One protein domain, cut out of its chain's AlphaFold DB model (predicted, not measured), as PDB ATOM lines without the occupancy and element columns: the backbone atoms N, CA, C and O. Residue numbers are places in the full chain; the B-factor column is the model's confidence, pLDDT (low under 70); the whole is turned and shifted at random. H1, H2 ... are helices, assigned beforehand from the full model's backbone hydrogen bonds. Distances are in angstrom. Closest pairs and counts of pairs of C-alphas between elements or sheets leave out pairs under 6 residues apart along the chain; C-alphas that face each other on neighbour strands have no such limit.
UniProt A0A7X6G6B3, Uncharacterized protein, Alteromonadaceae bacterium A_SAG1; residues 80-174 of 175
ATOM      1  N   ASN A  80     -20.529 -81.266 -18.709       71.12
ATOM      2  CA  ASN A  80     -19.561 -80.275 -18.250       71.12
ATOM      3  C   ASN A  80     -19.112 -79.293 -19.339       71.12
ATOM      4  O   ASN A  80     -18.985 -78.105 -19.067       71.12
ATOM      5  N   LEU A  81     -18.881 -79.757 -20.569       77.81
ATOM      6  CA  LEU A  81     -18.434 -78.907 -21.670       77.81
ATOM      7  C   LEU A  81     -19.571 -78.022 -22.193       77.81
ATOM      8  O   LEU A  81     -19.340 -76.855 -22.493       77.81
ATOM      9  N   GLN A  82     -20.797 -78.551 -22.270       75.94
ATOM     10  CA  GLN A  82     -21.975 -77.743 -22.610       75.94
ATOM     11  C   GLN A  82     -22.243 -76.682 -21.538       75.94
ATOM     12  O   GLN A  82     -22.362 -75.507 -21.869       75.94
ATOM     13  N   ASN A  83     -22.211 -77.068 -20.259       81.94
ATOM     14  CA  ASN A  83     -22.332 -76.129 -19.145       81.94
ATOM     15  C   ASN A  83     -21.235 -75.052 -19.181       81.94
ATOM     16  O   ASN A  83     -21.522 -73.888 -18.921       81.94
ATOM     17  N   ALA A  84     -19.999 -75.415 -19.543       84.75
ATOM     18  CA  ALA A  84     -18.903 -74.462 -19.684       84.75
ATOM     19  C   ALA A  84     -19.134 -73.470 -20.837       84.75
ATOM     20  O   ALA A  84     -18.837 -72.288 -20.685       84.75
ATOM     21  N   PHE A  85     -19.677 -73.912 -21.977       88.06
ATOM     22  CA  PHE A  85     -20.044 -73.000 -23.067       88.06
ATOM     23  C   PHE A  85     -21.184 -72.057 -22.666       88.06
ATOM     24  O   PHE A  85     -21.068 -70.853 -22.889       88.06
ATOM     25  N   ASP A  86     -22.221 -72.572 -22.003       89.88
ATOM     26  CA  ASP A  86     -23.328 -71.756 -21.494       89.88
ATOM     27  C   ASP A  86     -22.845 -70.717 -20.471       89.88
ATOM     28  O   ASP A  86     -23.304 -69.572 -20.462       89.88
ATOM     29  N   GLU A  87     -21.906 -71.094 -19.602       93.50
ATOM     30  CA  GLU A  87     -21.290 -70.185 -18.636       93.50
ATOM     31  C   GLU A  87     -20.426 -69.124 -19.324       93.50
ATOM     32  O   GLU A  87     -20.531 -67.943 -18.996       93.50
ATOM     33  N   ILE A  88     -19.641 -69.503 -20.336       94.31
ATOM     34  CA  ILE A  88     -18.868 -68.556 -21.148       94.31
ATOM     35  C   ILE A  88     -19.789 -67.538 -21.825       94.31
ATOM     36  O   ILE A  88     -19.478 -66.346 -21.834       94.31
ATOM     37  N   ASP A  89     -20.915 -67.975 -22.382       93.81
ATOM     38  CA  ASP A  89     -21.838 -67.077 -23.071       93.81
ATOM     39  C   ASP A  89     -22.569 -66.142 -22.098       93.81
ATOM     40  O   ASP A  89     -22.703 -64.947 -22.384       93.81
ATOM     41  N   LYS A  90     -22.935 -66.626 -20.904       95.12
ATOM     42  CA  LYS A  90     -23.432 -65.771 -19.812       95.12
ATOM     43  C   LYS A  90     -22.396 -64.731 -19.394       95.12
ATOM     44  O   LYS A  90     -22.703 -63.540 -19.382       95.12
ATOM     45  N   LEU A  91     -21.159 -65.154 -19.131       96.69
ATOM     46  CA  LEU A  91     -20.070 -64.257 -18.737       96.69
ATOM     47  C   LEU A  91     -19.775 -63.211 -19.816       96.69
ATOM     48  O   LEU A  91     -19.546 -62.046 -19.500       96.69
ATOM     49  N   ARG A  92     -19.822 -63.584 -21.099       94.94
ATOM     50  CA  ARG A  92     -19.686 -62.638 -22.217       94.94
ATOM     51  C   ARG A  92     -20.810 -61.610 -22.228       94.94
ATOM     52  O   ARG A  92     -20.533 -60.424 -22.392       94.94
ATOM     53  N   ALA A  93     -22.056 -62.037 -22.033       94.88
ATOM     54  CA  ALA A  93     -23.200 -61.131 -21.979       94.88
ATOM     55  C   ALA A  93     -23.103 -60.156 -20.791       94.88
ATOM     56  O   ALA A  93     -23.321 -58.952 -20.951       94.88
ATOM     57  N   GLU A  94     -22.710 -60.648 -19.614       95.38
ATOM     58  CA  GLU A  94     -22.475 -59.821 -18.424       95.38
ATOM     59  C   GLU A  94     -21.329 -58.831 -18.628       95.38
ATOM     60  O   GLU A  94     -21.436 -57.661 -18.250       95.38
ATOM     61  N   LEU A  95     -20.247 -59.273 -19.266       96.44
ATOM     62  CA  LEU A  95     -19.093 -58.445 -19.583       96.44
ATOM     63  C   LEU A  95     -19.475 -57.326 -20.558       96.44
ATOM     64  O   LEU A  95     -19.132 -56.170 -20.314       96.44
ATOM     65  N   GLU A  96     -20.223 -57.624 -21.621       94.62
ATOM     66  CA  GLU A  96     -20.704 -56.606 -22.561       94.62
ATOM     67  C   GLU A  96     -21.695 -55.634 -21.901       94.62
ATOM     68  O   GLU A  96     -21.579 -54.419 -22.079       94.62
ATOM     69  N   SER A  97     -22.603 -56.125 -21.050       92.56
ATOM     70  CA  SER A  97     -23.490 -55.268 -20.247       92.56
ATOM     71  C   SER A  97     -22.697 -54.346 -19.314       92.56
ATOM     72  O   SER A  97     -22.968 -53.147 -19.221       92.56
ATOM     73  N   THR A  98     -21.668 -54.879 -18.654       94.19
ATOM     74  CA  THR A  98     -20.800 -54.123 -17.744       94.19
ATOM     75  C   THR A  98     -19.972 -53.087 -18.492       94.19
ATOM     76  O   THR A  98     -19.885 -51.941 -18.050       94.19
ATOM     77  N   LYS A  99     -19.418 -53.432 -19.661       93.50
ATOM     78  CA  LYS A  99     -18.738 -52.474 -20.542       93.50
ATOM     79  C   LYS A  99     -19.668 -51.352 -20.981       93.50
ATOM     80  O   LYS A  99     -19.249 -50.198 -20.976       93.50
ATOM     81  N   ALA A 100     -20.915 -51.664 -21.337       89.06
ATOM     82  CA  ALA A 100     -21.896 -50.656 -21.722       89.06
ATOM     83  C   ALA A 100     -22.197 -49.691 -20.563       89.06
ATOM     84  O   ALA A 100     -22.163 -48.477 -20.760       89.06
ATOM     85  N   LYS A 101     -22.400 -50.215 -19.344       89.44
ATOM     86  CA  LYS A 101     -22.574 -49.400 -18.126       89.44
ATOM     87  C   LYS A 101     -21.352 -48.526 -17.842       89.44
ATOM     88  O   LYS A 101     -21.500 -47.335 -17.587       89.44
ATOM     89  N   ASN A 102     -20.148 -49.094 -17.929       91.94
ATOM     90  CA  ASN A 102     -18.897 -48.366 -17.716       91.94
ATOM     91  C   ASN A 102     -18.728 -47.241 -18.748       91.94
ATOM     92  O   ASN A 102     -18.497 -46.093 -18.384       91.94
ATOM     93  N   LYS A 103     -18.955 -47.535 -20.033       90.44
ATOM     94  CA  LYS A 103     -18.931 -46.525 -21.093       90.44
ATOM     95  C   LYS A 103     -19.888 -45.371 -20.787       90.44
ATOM     96  O   LYS A 103     -19.491 -44.217 -20.893       90.44
ATOM     97  N   ALA A 104     -21.113 -45.673 -20.373       88.75
ATOM     98  CA  ALA A 104     -22.098 -44.643 -20.082       88.75
ATOM     99  C   ALA A 104     -21.734 -43.797 -18.841       88.75
ATOM    100  O   ALA A 104     -21.948 -42.586 -18.842       88.75
ATOM    101  N   LEU A 105     -21.104 -44.402 -17.825       90.06
ATOM    102  CA  LEU A 105     -20.528 -43.689 -16.674       90.06
ATOM    103  C   LEU A 105     -19.382 -42.755 -17.089       90.06
ATOM    104  O   LEU A 105     -19.341 -41.605 -16.657       90.06
ATOM    105  N   ILE A 106     -18.469 -43.220 -17.950       90.88
ATOM    106  CA  ILE A 106     -17.375 -42.394 -18.485       90.88
ATOM    107  C   ILE A 106     -17.946 -41.198 -19.252       90.88
ATOM    108  O   ILE A 106     -17.523 -40.063 -19.046       90.88
ATOM    109  N   GLU A 107     -18.932 -41.434 -20.114       89.38
ATOM    110  CA  GLU A 107     -19.585 -40.381 -20.889       89.38
ATOM    111  C   GLU A 107     -20.291 -39.353 -19.985       89.38
ATOM    112  O   GLU A 107     -20.182 -38.145 -20.214       89.38
ATOM    113  N   GLN A 108     -20.946 -39.810 -18.912       87.62
ATOM    114  CA  GLN A 108     -21.527 -38.938 -17.891       87.62
ATOM    115  C   GLN A 108     -20.464 -38.083 -17.191       87.62
ATOM    116  O   GLN A 108     -20.662 -36.877 -17.028       87.62
ATOM    117  N   PHE A 109     -19.341 -38.692 -16.805       87.94
ATOM    118  CA  PHE A 109     -18.244 -38.007 -16.131       87.94
ATOM    119  C   PHE A 109     -17.631 -36.912 -17.013       87.94
ATOM    120  O   PHE A 109     -17.459 -35.783 -16.557       87.94
ATOM    121  N   VAL A 110     -17.387 -37.202 -18.296       88.62
ATOM    122  CA  VAL A 110     -16.876 -36.214 -19.266       88.62
ATOM    123  C   VAL A 110     -17.843 -35.038 -19.420       88.62
ATOM    124  O   VAL A 110     -17.421 -33.882 -19.397       88.62
ATOM    125  N   ARG A 111     -19.151 -35.309 -19.522       87.06
ATOM    126  CA  ARG A 111     -20.189 -34.270 -19.603       87.06
ATOM    127  C   ARG A 111     -20.196 -33.365 -18.370       87.06
ATOM    128  O   ARG A 111     -20.279 -32.147 -18.510       87.06
ATOM    129  N   TRP A 112     -20.104 -33.941 -17.172       87.06
ATOM    130  CA  TRP A 112     -20.018 -33.155 -15.940       87.06
ATOM    131  C   TRP A 112     -18.740 -32.331 -15.878       87.06
ATOM    132  O   TRP A 112     -18.824 -31.135 -15.622       87.06
ATOM    133  N   GLN A 113     -17.586 -32.917 -16.192       84.56
ATOM    134  CA  GLN A 113     -16.315 -32.196 -16.213       84.56
ATOM    135  C   GLN A 113     -16.364 -30.980 -17.153       84.56
ATOM    136  O   GLN A 113     -15.984 -29.882 -16.750       84.56
ATOM    137  N   TYR A 114     -16.885 -31.150 -18.373       86.31
ATOM    138  CA  TYR A 114     -17.033 -30.050 -19.330       86.31
ATOM    139  C   TYR A 114     -17.958 -28.944 -18.804       86.31
ATOM    140  O   TYR A 114     -17.603 -27.768 -18.839       86.31
ATOM    141  N   ASN A 115     -19.129 -29.304 -18.274       85.88
ATOM    142  CA  ASN A 115     -20.084 -28.318 -17.770       85.88
ATOM    143  C   ASN A 115     -19.546 -27.559 -16.549       85.88
ATOM    144  O   ASN A 115     -19.712 -26.346 -16.467       85.88
ATOM    145  N   LEU A 116     -18.869 -28.247 -15.629       86.88
ATOM    146  CA  LEU A 116     -18.261 -27.629 -14.448       86.88
ATOM    147  C   LEU A 116     -17.153 -26.646 -14.842       86.88
ATOM    148  O   LEU A 116     -17.100 -25.541 -14.298       86.88
ATOM    149  N   TYR A 117     -16.344 -27.003 -15.846       82.56
ATOM    150  CA  TYR A 117     -15.370 -26.094 -16.444       82.56
ATOM    151  C   TYR A 117     -16.042 -24.839 -17.025       82.56
ATOM    152  O   TYR A 117     -15.645 -23.720 -16.702       82.56
ATOM    153  N   MET A 118     -17.114 -25.000 -17.810       86.06
ATOM    154  CA  MET A 118     -17.865 -23.870 -18.381       86.06
ATOM    155  C   MET A 118     -18.524 -22.982 -17.313       86.06
ATOM    156  O   MET A 118     -18.657 -21.777 -17.509       86.06
ATOM    157  N   MET A 119     -18.907 -23.557 -16.172       86.69
ATOM    158  CA  MET A 119     -19.464 -22.835 -15.021       86.69
ATOM    159  C   MET A 119     -18.398 -22.136 -14.163       86.69
ATOM    160  O   MET A 119     -18.748 -21.522 -13.157       86.69
ATOM    161  N   SER A 120     -17.113 -22.203 -14.542       84.06
ATOM    162  CA  SER A 120     -15.988 -21.646 -13.773       84.06
ATOM    163  C   SER A 120     -15.910 -22.182 -12.335       84.06
ATOM    164  O   SER A 120     -15.457 -21.487 -11.426       84.06
ATOM    165  N   ILE A 121     -16.365 -23.420 -12.114       82.62
ATOM    166  CA  ILE A 121     -16.249 -24.086 -10.816       82.62
ATOM    167  C   ILE A 121     -14.798 -24.521 -10.621       82.62
ATOM    168  O   ILE A 121     -14.153 -25.031 -11.538       82.62
ATOM    169  N   ASN A 122     -14.283 -24.324  -9.410       81.12
ATOM    170  CA  ASN A 122     -12.936 -24.746  -9.065       81.12
ATOM    171  C   ASN A 122     -12.852 -26.285  -9.038       81.12
ATOM    172  O   ASN A 122     -13.419 -26.939  -8.161       81.12
ATOM    173  N   MET A 123     -12.118 -26.853  -9.996       79.75
ATOM    174  CA  MET A 123     -11.920 -28.299 -10.115       79.75
ATOM    175  C   MET A 123     -11.160 -28.899  -8.925       79.75
ATOM    176  O   MET A 123     -11.393 -30.058  -8.594       79.75
ATOM    177  N   ASP A 124     -10.312 -28.130  -8.241       82.81
ATOM    178  CA  ASP A 124      -9.601 -28.596  -7.045       82.81
ATOM    179  C   ASP A 124     -10.568 -28.807  -5.877       82.81
ATOM    180  O   ASP A 124     -10.425 -29.767  -5.124       82.81
ATOM    181  N   GLN A 125     -11.590 -27.948  -5.754       81.69
ATOM    182  CA  GLN A 125     -12.637 -28.099  -4.737       81.69
ATOM    183  C   GLN A 125     -13.538 -29.299  -5.024       81.69
ATOM    184  O   GLN A 125     -13.937 -30.012  -4.109       81.69
ATOM    185  N   LEU A 126     -13.840 -29.540  -6.302       81.94
ATOM    186  CA  LEU A 126     -14.606 -30.710  -6.720       81.94
ATOM    187  C   LEU A 126     -13.860 -32.023  -6.431       81.94
ATOM    188  O   LEU A 126     -14.489 -33.026  -6.106       81.94
ATOM    189  N   ASN A 127     -12.531 -32.007  -6.544       83.00
ATOM    190  CA  ASN A 127     -11.661 -33.160  -6.317       83.00
ATOM    191  C   ASN A 127     -11.216 -33.317  -4.855       83.00
ATOM    192  O   ASN A 127     -10.318 -34.115  -4.581       83.00
ATOM    193  N   TRP A 128     -11.798 -32.564  -3.917       85.38
ATOM    194  CA  TRP A 128     -11.493 -32.742  -2.503       85.38
ATOM    195  C   TRP A 128     -11.708 -34.190  -2.066       85.38
ATOM    196  O   TRP A 128     -12.695 -34.836  -2.429       85.38
ATOM    197  N   GLU A 129     -10.763 -34.691  -1.273       82.62
ATOM    198  CA  GLU A 129     -10.857 -36.029  -0.711       82.62
ATOM    199  C   GLU A 129     -12.140 -36.164   0.109       82.62
ATOM    200  O   GLU A 129     -12.519 -35.277   0.882       82.62
ATOM    201  N   LEU A 130     -12.803 -37.311  -0.039       79.19
ATOM    202  CA  LEU A 130     -13.904 -37.657   0.844       79.19
ATOM    203  C   LEU A 130     -13.379 -37.777   2.287       79.19
ATOM    204  O   LEU A 130     -12.241 -38.212   2.489       79.19
ATOM    205  N   PRO A 131     -14.186 -37.435   3.308       80.19
ATOM    206  CA  PRO A 131     -13.762 -37.542   4.701       80.19
ATOM    207  C   PRO A 131     -13.281 -38.965   5.030       80.19
ATOM    208  O   PRO A 131     -14.074 -39.905   5.024       80.19
ATOM    209  N   GLN A 132     -11.992 -39.126   5.356       65.56
ATOM    210  CA  GLN A 132     -11.349 -40.436   5.580       65.56
ATOM    211  C   GLN A 132     -11.995 -41.260   6.713       65.56
ATOM    212  O   GLN A 132     -11.841 -42.477   6.773       65.56
ATOM    213  N   SER A 133     -12.737 -40.609   7.615       67.00
ATOM    214  CA  SER A 133     -13.453 -41.238   8.731       67.00
ATOM    215  C   SER A 133     -14.813 -41.841   8.351       67.00
ATOM    216  O   SER A 133     -15.456 -42.474   9.193       67.00
ATOM    217  N   VAL A 134     -15.271 -41.662   7.106       67.25
ATOM    218  CA  VAL A 134     -16.579 -42.129   6.641       67.25
ATOM    219  C   VAL A 134     -16.382 -43.150   5.525       67.25
ATOM    220  O   VAL A 134     -15.904 -42.830   4.443       67.25
ATOM    221  N   ALA A 135     -16.767 -44.402   5.785       76.56
ATOM    222  CA  ALA A 135     -16.791 -45.435   4.753       76.56
ATOM    223  C   ALA A 135     -17.695 -44.997   3.587       76.56
ATOM    224  O   ALA A 135     -18.760 -44.421   3.821       76.56
ATOM    225  N   MET A 136     -17.298 -45.313   2.351       74.88
ATOM    226  CA  MET A 136     -18.043 -44.974   1.129       74.88
ATOM    227  C   MET A 136     -19.532 -45.347   1.230       74.88
ATOM    228  O   MET A 136     -20.400 -44.586   0.807       74.88
ATOM    229  N   ASP A 137     -19.834 -46.473   1.875       76.38
ATOM    230  CA  ASP A 137     -21.196 -46.970   2.091       76.38
ATOM    231  C   ASP A 137     -22.058 -46.011   2.920       76.38
ATOM    232  O   ASP A 137     -23.217 -45.774   2.582       76.38
ATOM    233  N   LYS A 138     -21.483 -45.389   3.957       78.75
ATOM    234  CA  LYS A 138     -22.177 -44.391   4.786       78.75
ATOM    235  C   LYS A 138     -22.409 -43.091   4.025       78.75
ATOM    236  O   LYS A 138     -23.453 -42.470   4.190       78.75
ATOM    237  N   ILE A 139     -21.464 -42.683   3.174       75.75
ATOM    238  CA  ILE A 139     -21.639 -41.510   2.301       75.75
ATOM    239  C   ILE A 139     -22.785 -41.773   1.323       75.75
ATOM    240  O   ILE A 139     -23.678 -40.943   1.188       75.75
ATOM    241  N   MET A 140     -22.809 -42.951   0.695       73.62
ATOM    242  CA  MET A 140     -23.907 -43.352  -0.183       73.62
ATOM    243  C   MET A 140     -25.252 -43.392   0.552       73.62
ATOM    244  O   MET A 140     -26.257 -42.970  -0.008       73.62
ATOM    245  N   GLU A 141     -25.294 -43.873   1.794       78.69
ATOM    246  CA  GLU A 141     -26.510 -43.879   2.613       78.69
ATOM    247  C   GLU A 141     -27.017 -42.463   2.922       78.69
ATOM    248  O   GLU A 141     -28.201 -42.182   2.735       78.69
ATOM    249  N   ILE A 142     -26.121 -41.545   3.301       78.38
ATOM    250  CA  ILE A 142     -26.456 -40.130   3.514       78.38
ATOM    251  C   ILE A 142     -26.991 -39.503   2.219       78.38
ATOM    252  O   ILE A 142     -28.017 -38.826   2.235       78.38
ATOM    253  N   LEU A 143     -26.333 -39.762   1.085       75.06
ATOM    254  CA  LEU A 143     -26.738 -39.226  -0.215       75.06
ATOM    255  C   LEU A 143     -28.058 -39.819  -0.725       75.06
ATOM    256  O   LEU A 143     -28.797 -39.116  -1.403       75.06
ATOM    257  N   LYS A 144     -28.405 -41.063  -0.372       72.62
ATOM    258  CA  LYS A 144     -29.723 -41.647  -0.691       72.62
ATOM    259  C   LYS A 144     -30.873 -40.885  -0.030       72.62
ATOM    260  O   LYS A 144     -31.964 -40.847  -0.587       72.62
ATOM    261  N   GLY A 145     -30.640 -40.324   1.158       69.06
ATOM    262  CA  GLY A 145     -31.615 -39.499   1.874       69.06
ATOM    263  C   GLY A 145     -31.609 -38.026   1.458       69.06
ATOM    264  O   GLY A 145     -32.529 -37.291   1.813       69.06
ATOM    265  N   ALA A 146     -30.589 -37.581   0.718       76.19
ATOM    266  CA  ALA A 146     -30.515 -36.218   0.219       76.19
ATOM    267  C   ALA A 146     -31.472 -36.041  -0.974       76.19
ATOM    268  O   ALA A 146     -31.491 -36.884  -1.874       76.19
ATOM    269  N   PRO A 147     -32.267 -34.956  -1.023       71.00
ATOM    270  CA  PRO A 147     -33.082 -34.678  -2.193       71.00
ATOM    271  C   PRO A 147     -32.165 -34.463  -3.397       71.00
ATOM    272  O   PRO A 147     -31.218 -33.673  -3.336       71.00
ATOM    273  N   LEU A 148     -32.451 -35.162  -4.496       69.88
ATOM    274  CA  LEU A 148     -31.801 -34.869  -5.766       69.88
ATOM    275  C   LEU A 148     -32.052 -33.399  -6.123       69.88
ATOM    276  O   LEU A 148     -33.146 -32.886  -5.854       69.88
ATOM    277  N   PRO A 149     -31.068 -32.705  -6.724       77.31
ATOM    278  CA  PRO A 149     -31.311 -31.383  -7.269       77.31
ATOM    279  C   PRO A 149     -32.561 -31.414  -8.167       77.31
ATOM    280  O   PRO A 149     -32.740 -32.388  -8.900       77.31
ATOM    281  N   PRO A 150     -33.424 -30.380  -8.151       70.44
ATOM    282  CA  PRO A 150     -34.723 -30.407  -8.840       70.44
ATOM    283  C   PRO A 150     -34.653 -30.699 -10.348       70.44
ATOM    284  O   PRO A 150     -35.652 -31.043 -10.966       70.44
ATOM    285  N   ASN A 151     -33.475 -30.519 -10.942       73.12
ATOM    286  CA  ASN A 151     -33.162 -30.717 -12.351       73.12
ATOM    287  C   ASN A 151     -32.438 -32.046 -12.651       73.12
ATOM    288  O   ASN A 151     -31.927 -32.208 -13.758       73.12
ATOM    289  N   VAL A 152     -32.344 -32.966 -11.687       71.75
ATOM    290  CA  VAL A 152     -31.710 -34.281 -11.851       71.75
ATOM    291  C   VAL A 152     -32.774 -35.371 -11.796       71.75
ATOM    292  O   VAL A 152     -33.367 -35.615 -10.747       71.75
ATOM    293  N   ASP A 153     -32.975 -36.061 -12.916       75.31
ATOM    294  CA  ASP A 153     -33.750 -37.301 -12.957       75.31
ATOM    295  C   ASP A 153     -32.835 -38.493 -12.639       75.31
ATOM    296  O   ASP A 153     -31.876 -38.769 -13.362       75.31
ATOM    297  N   ALA A 154     -33.136 -39.207 -11.551       66.94
ATOM    298  CA  ALA A 154     -32.382 -40.378 -11.107       66.94
ATOM    299  C   ALA A 154     -32.385 -41.525 -12.131       66.94
ATOM    300  O   ALA A 154     -31.436 -42.309 -12.180       66.94
ATOM    301  N   TYR A 155     -33.455 -41.636 -12.923       66.94
ATOM    302  CA  TYR A 155     -33.670 -42.714 -13.884       66.94
ATOM    303  C   TYR A 155     -33.029 -42.431 -15.247       66.94
ATOM    304  O   TYR A 155     -32.831 -43.361 -16.027       66.94
ATOM    305  N   GLU A 156     -32.643 -41.180 -15.514       71.62
ATOM    306  CA  GLU A 156     -31.962 -40.763 -16.751       71.62
ATOM    307  C   GLU A 156     -30.447 -40.540 -16.571       71.62
ATOM    308  O   GLU A 156     -29.745 -40.101 -17.488       71.62
ATOM    309  N   LEU A 157     -29.898 -40.867 -15.399       70.88
ATOM    310  CA  LEU A 157     -28.455 -40.818 -15.168       70.88
ATOM    311  C   LEU A 157     -27.732 -41.900 -15.983       70.88
ATOM    312  O   LEU A 157     -28.162 -43.050 -16.049       70.88
ATOM    313  N   ASN A 158     -26.575 -41.548 -16.553       77.50
ATOM    314  CA  ASN A 158     -25.737 -42.453 -17.353       77.50
ATOM    315  C   ASN A 158     -26.407 -42.938 -18.645       77.50
ATOM    316  O   ASN A 158     -26.141 -44.041 -19.115       77.50
ATOM    317  N   VAL A 159     -27.266 -42.118 -19.251       81.06
ATOM    318  CA  VAL A 159     -27.682 -42.352 -20.637       81.06
ATOM    319  C   VAL A 159     -26.487 -42.076 -21.559       81.06
ATOM    320  O   VAL A 159     -25.853 -41.017 -21.409       81.06
ATOM    321  N   PRO A 160     -26.178 -42.988 -22.506       79.19
ATOM    322  CA  PRO A 160     -25.102 -42.784 -23.461       79.19
ATOM    323  C   PRO A 160     -25.241 -41.459 -24.209       79.19
ATOM    324  O   PRO A 160     -26.347 -41.046 -24.569       79.19
ATOM    325  N   MET A 161     -24.119 -40.798 -24.477       77.94
ATOM    326  CA  MET A 161     -24.107 -39.582 -25.275       77.94
ATOM    327  C   MET A 161     -24.681 -39.858 -26.673       77.94
ATOM    328  O   MET A 161     -24.387 -40.896 -27.283       77.94
ATOM    329  N   PRO A 162     -25.491 -38.932 -27.216       81.12
ATOM    330  CA  PRO A 162     -25.975 -39.056 -28.580       81.12
ATOM    331  C   PRO A 162     -24.789 -39.131 -29.543       81.12
ATOM    332  O   PRO A 162     -23.761 -38.475 -29.358       81.12
ATOM    333  N   LYS A 163     -24.928 -39.947 -30.591       79.25
ATOM    334  CA  LYS A 163     -23.886 -40.078 -31.613       79.25
ATOM    335  C   LYS A 163     -23.662 -38.718 -32.274       79.25
ATOM    336  O   LYS A 163     -24.610 -38.131 -32.789       79.25
ATOM    337  N   ILE A 164     -22.409 -38.261 -32.287       75.81
ATOM    338  CA  ILE A 164     -22.016 -37.006 -32.935       75.81
ATOM    339  C   ILE A 164     -22.381 -37.098 -34.415       75.81
ATOM    340  O   ILE A 164     -21.892 -37.969 -35.141       75.81
ATOM    341  N   THR A 165     -23.259 -36.208 -34.868       79.81
ATOM    342  CA  THR A 165     -23.580 -36.107 -36.290       79.81
ATOM    343  C   THR A 165     -22.520 -35.268 -37.004       79.81
ATOM    344  O   THR A 165     -21.811 -34.461 -36.403       79.81
ATOM    345  N   ARG A 166     -22.437 -35.388 -38.333       71.12
ATOM    346  CA  ARG A 166     -21.516 -34.577 -39.155       71.12
ATOM    347  C   ARG A 166     -21.746 -33.062 -38.994       71.12
ATOM    348  O   ARG A 166     -20.836 -32.274 -39.243       71.12
ATOM    349  N   ALA A 167     -22.955 -32.653 -38.601       69.12
ATOM    350  CA  ALA A 167     -23.287 -31.259 -38.321       69.12
ATOM    351  C   ALA A 167     -22.719 -30.782 -36.972       69.12
ATOM    352  O   ALA A 167     -22.251 -29.646 -36.881       69.12
ATOM    353  N   ASP A 168     -22.715 -31.651 -35.961       69.94
ATOM    354  CA  ASP A 168     -22.210 -31.346 -34.618       69.94
ATOM    355  C   ASP A 168     -20.680 -31.235 -34.607       69.94
ATOM    356  O   ASP A 168     -20.131 -30.293 -34.037       69.94
ATOM    357  N   ASP A 169     -19.989 -32.099 -35.356       68.81
ATOM    358  CA  ASP A 169     -18.526 -32.053 -35.509       68.81
ATOM    359  C   ASP A 169     -18.036 -30.716 -36.111       68.81
ATOM    360  O   ASP A 169     -16.998 -30.166 -35.741       68.81
ATOM    361  N   LYS A 170     -18.834 -30.111 -37.004       65.56
ATOM    362  CA  LYS A 170     -18.534 -28.794 -37.594       65.56
ATOM    363  C   LYS A 170     -18.687 -27.643 -36.591       65.56
ATOM    364  O   LYS A 170     -18.050 -26.606 -36.779       65.56
ATOM    365  N   LYS A 171     -19.533 -27.797 -35.566       62.41
ATOM    366  CA  LYS A 171     -19.681 -26.815 -34.480       62.41
ATOM    367  C   LYS A 171     -18.522 -26.910 -33.493       62.41
ATOM    368  O   LYS A 171     -18.028 -25.866 -33.092       62.41
ATOM    369  N   LEU A 172     -18.053 -28.121 -33.178       59.66
ATOM    370  CA  LEU A 172     -16.931 -28.328 -32.256       59.66
ATOM    371  C   LEU A 172     -15.637 -27.655 -32.740       59.66
ATOM    372  O   LEU A 172     -14.936 -27.047 -31.950       59.66
ATOM    373  N   LYS A 173     -15.359 -27.676 -34.052       61.41
ATOM    374  CA  LYS A 173     -14.184 -27.008 -34.659       61.41
ATOM    375  C   LYS A 173     -14.200 -25.473 -34.584       61.41
ATOM    376  O   LYS A 173     -13.292 -24.836 -35.110       61.41
ATOM    377  N   ARG A 174     -15.268 -24.879 -34.053       55.31
ATOM    378  CA  ARG A 174     -15.451 -23.424 -33.928       55.31
ATOM    379  C   ARG A 174     -15.382 -22.939 -32.478       55.31
ATOM    380  O   ARG A 174     -15.526 -21.738 -32.267       55.31
TER     381      ARG A 174
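This is residues 80 to 174 of the 175 residues of an uncharacterized protein of Alteromonadaceae bacterium A_SAG1 (UniProt A0A7X6G6B3). Picture one long straight helix, H1, with the rest of the printed part strung loosely round its last half. Tiny H2 folds back near the end of H1, H3 and H4 lie off opposite sides of it, and the long link between them crosses past H1; the first stretch of H1, residues 80 to 99, sticks out free. The printed part has 95 residues with four named helices, H1, H2, H3 and H4 in that order, and no named strand; the class is all helix. The whole is extended and flat, with a radius of gyration of the C-alphas of 19.4 A and spans of 58 by 48 by 25 A.

Begin with H1, residues 80 to 118, which touches no helix. After a tight link you reach H2, residues 123 to 126, close to H1 but not clearly touching: the closest C-alphas, of Tyr 117 and Met 123, are 7.5 A apart. Go on to H3, residues 136 to 145, apart from H1 and H2, and then to H4, residues 166 to 172, apart from H1, H2 and H3. In H1 and H3 every O i to N i+4 pair is within hydrogen-bond range; H4 has 1 of 3, beside 3 of 4 O i to N i+3 pairs, and H2 is too short for an O i to N i+4 pair.

Find C-alpha 80 at (-19.561, -80.275, -18.250); from there H1 runs 56.4 A to C-alpha 118 at (-17.865, -23.870, -18.381). H2 spans 5.0 A, H3 14.7 A and H4 10.4 A, ending at C-alpha 172 at (-16.931, -28.328, -32.256).

The C-alphas farthest apart, of Asn 80 and Arg 174, are 59.1 A apart. The printed part has no cut; the link from H3 to H4, residues 146 to 165, is long. Look for pLDDT under 70 at residues 132 to 134, 145, 148, 154 to 155 and 167 to 174; the mean of the printed part is 80.5.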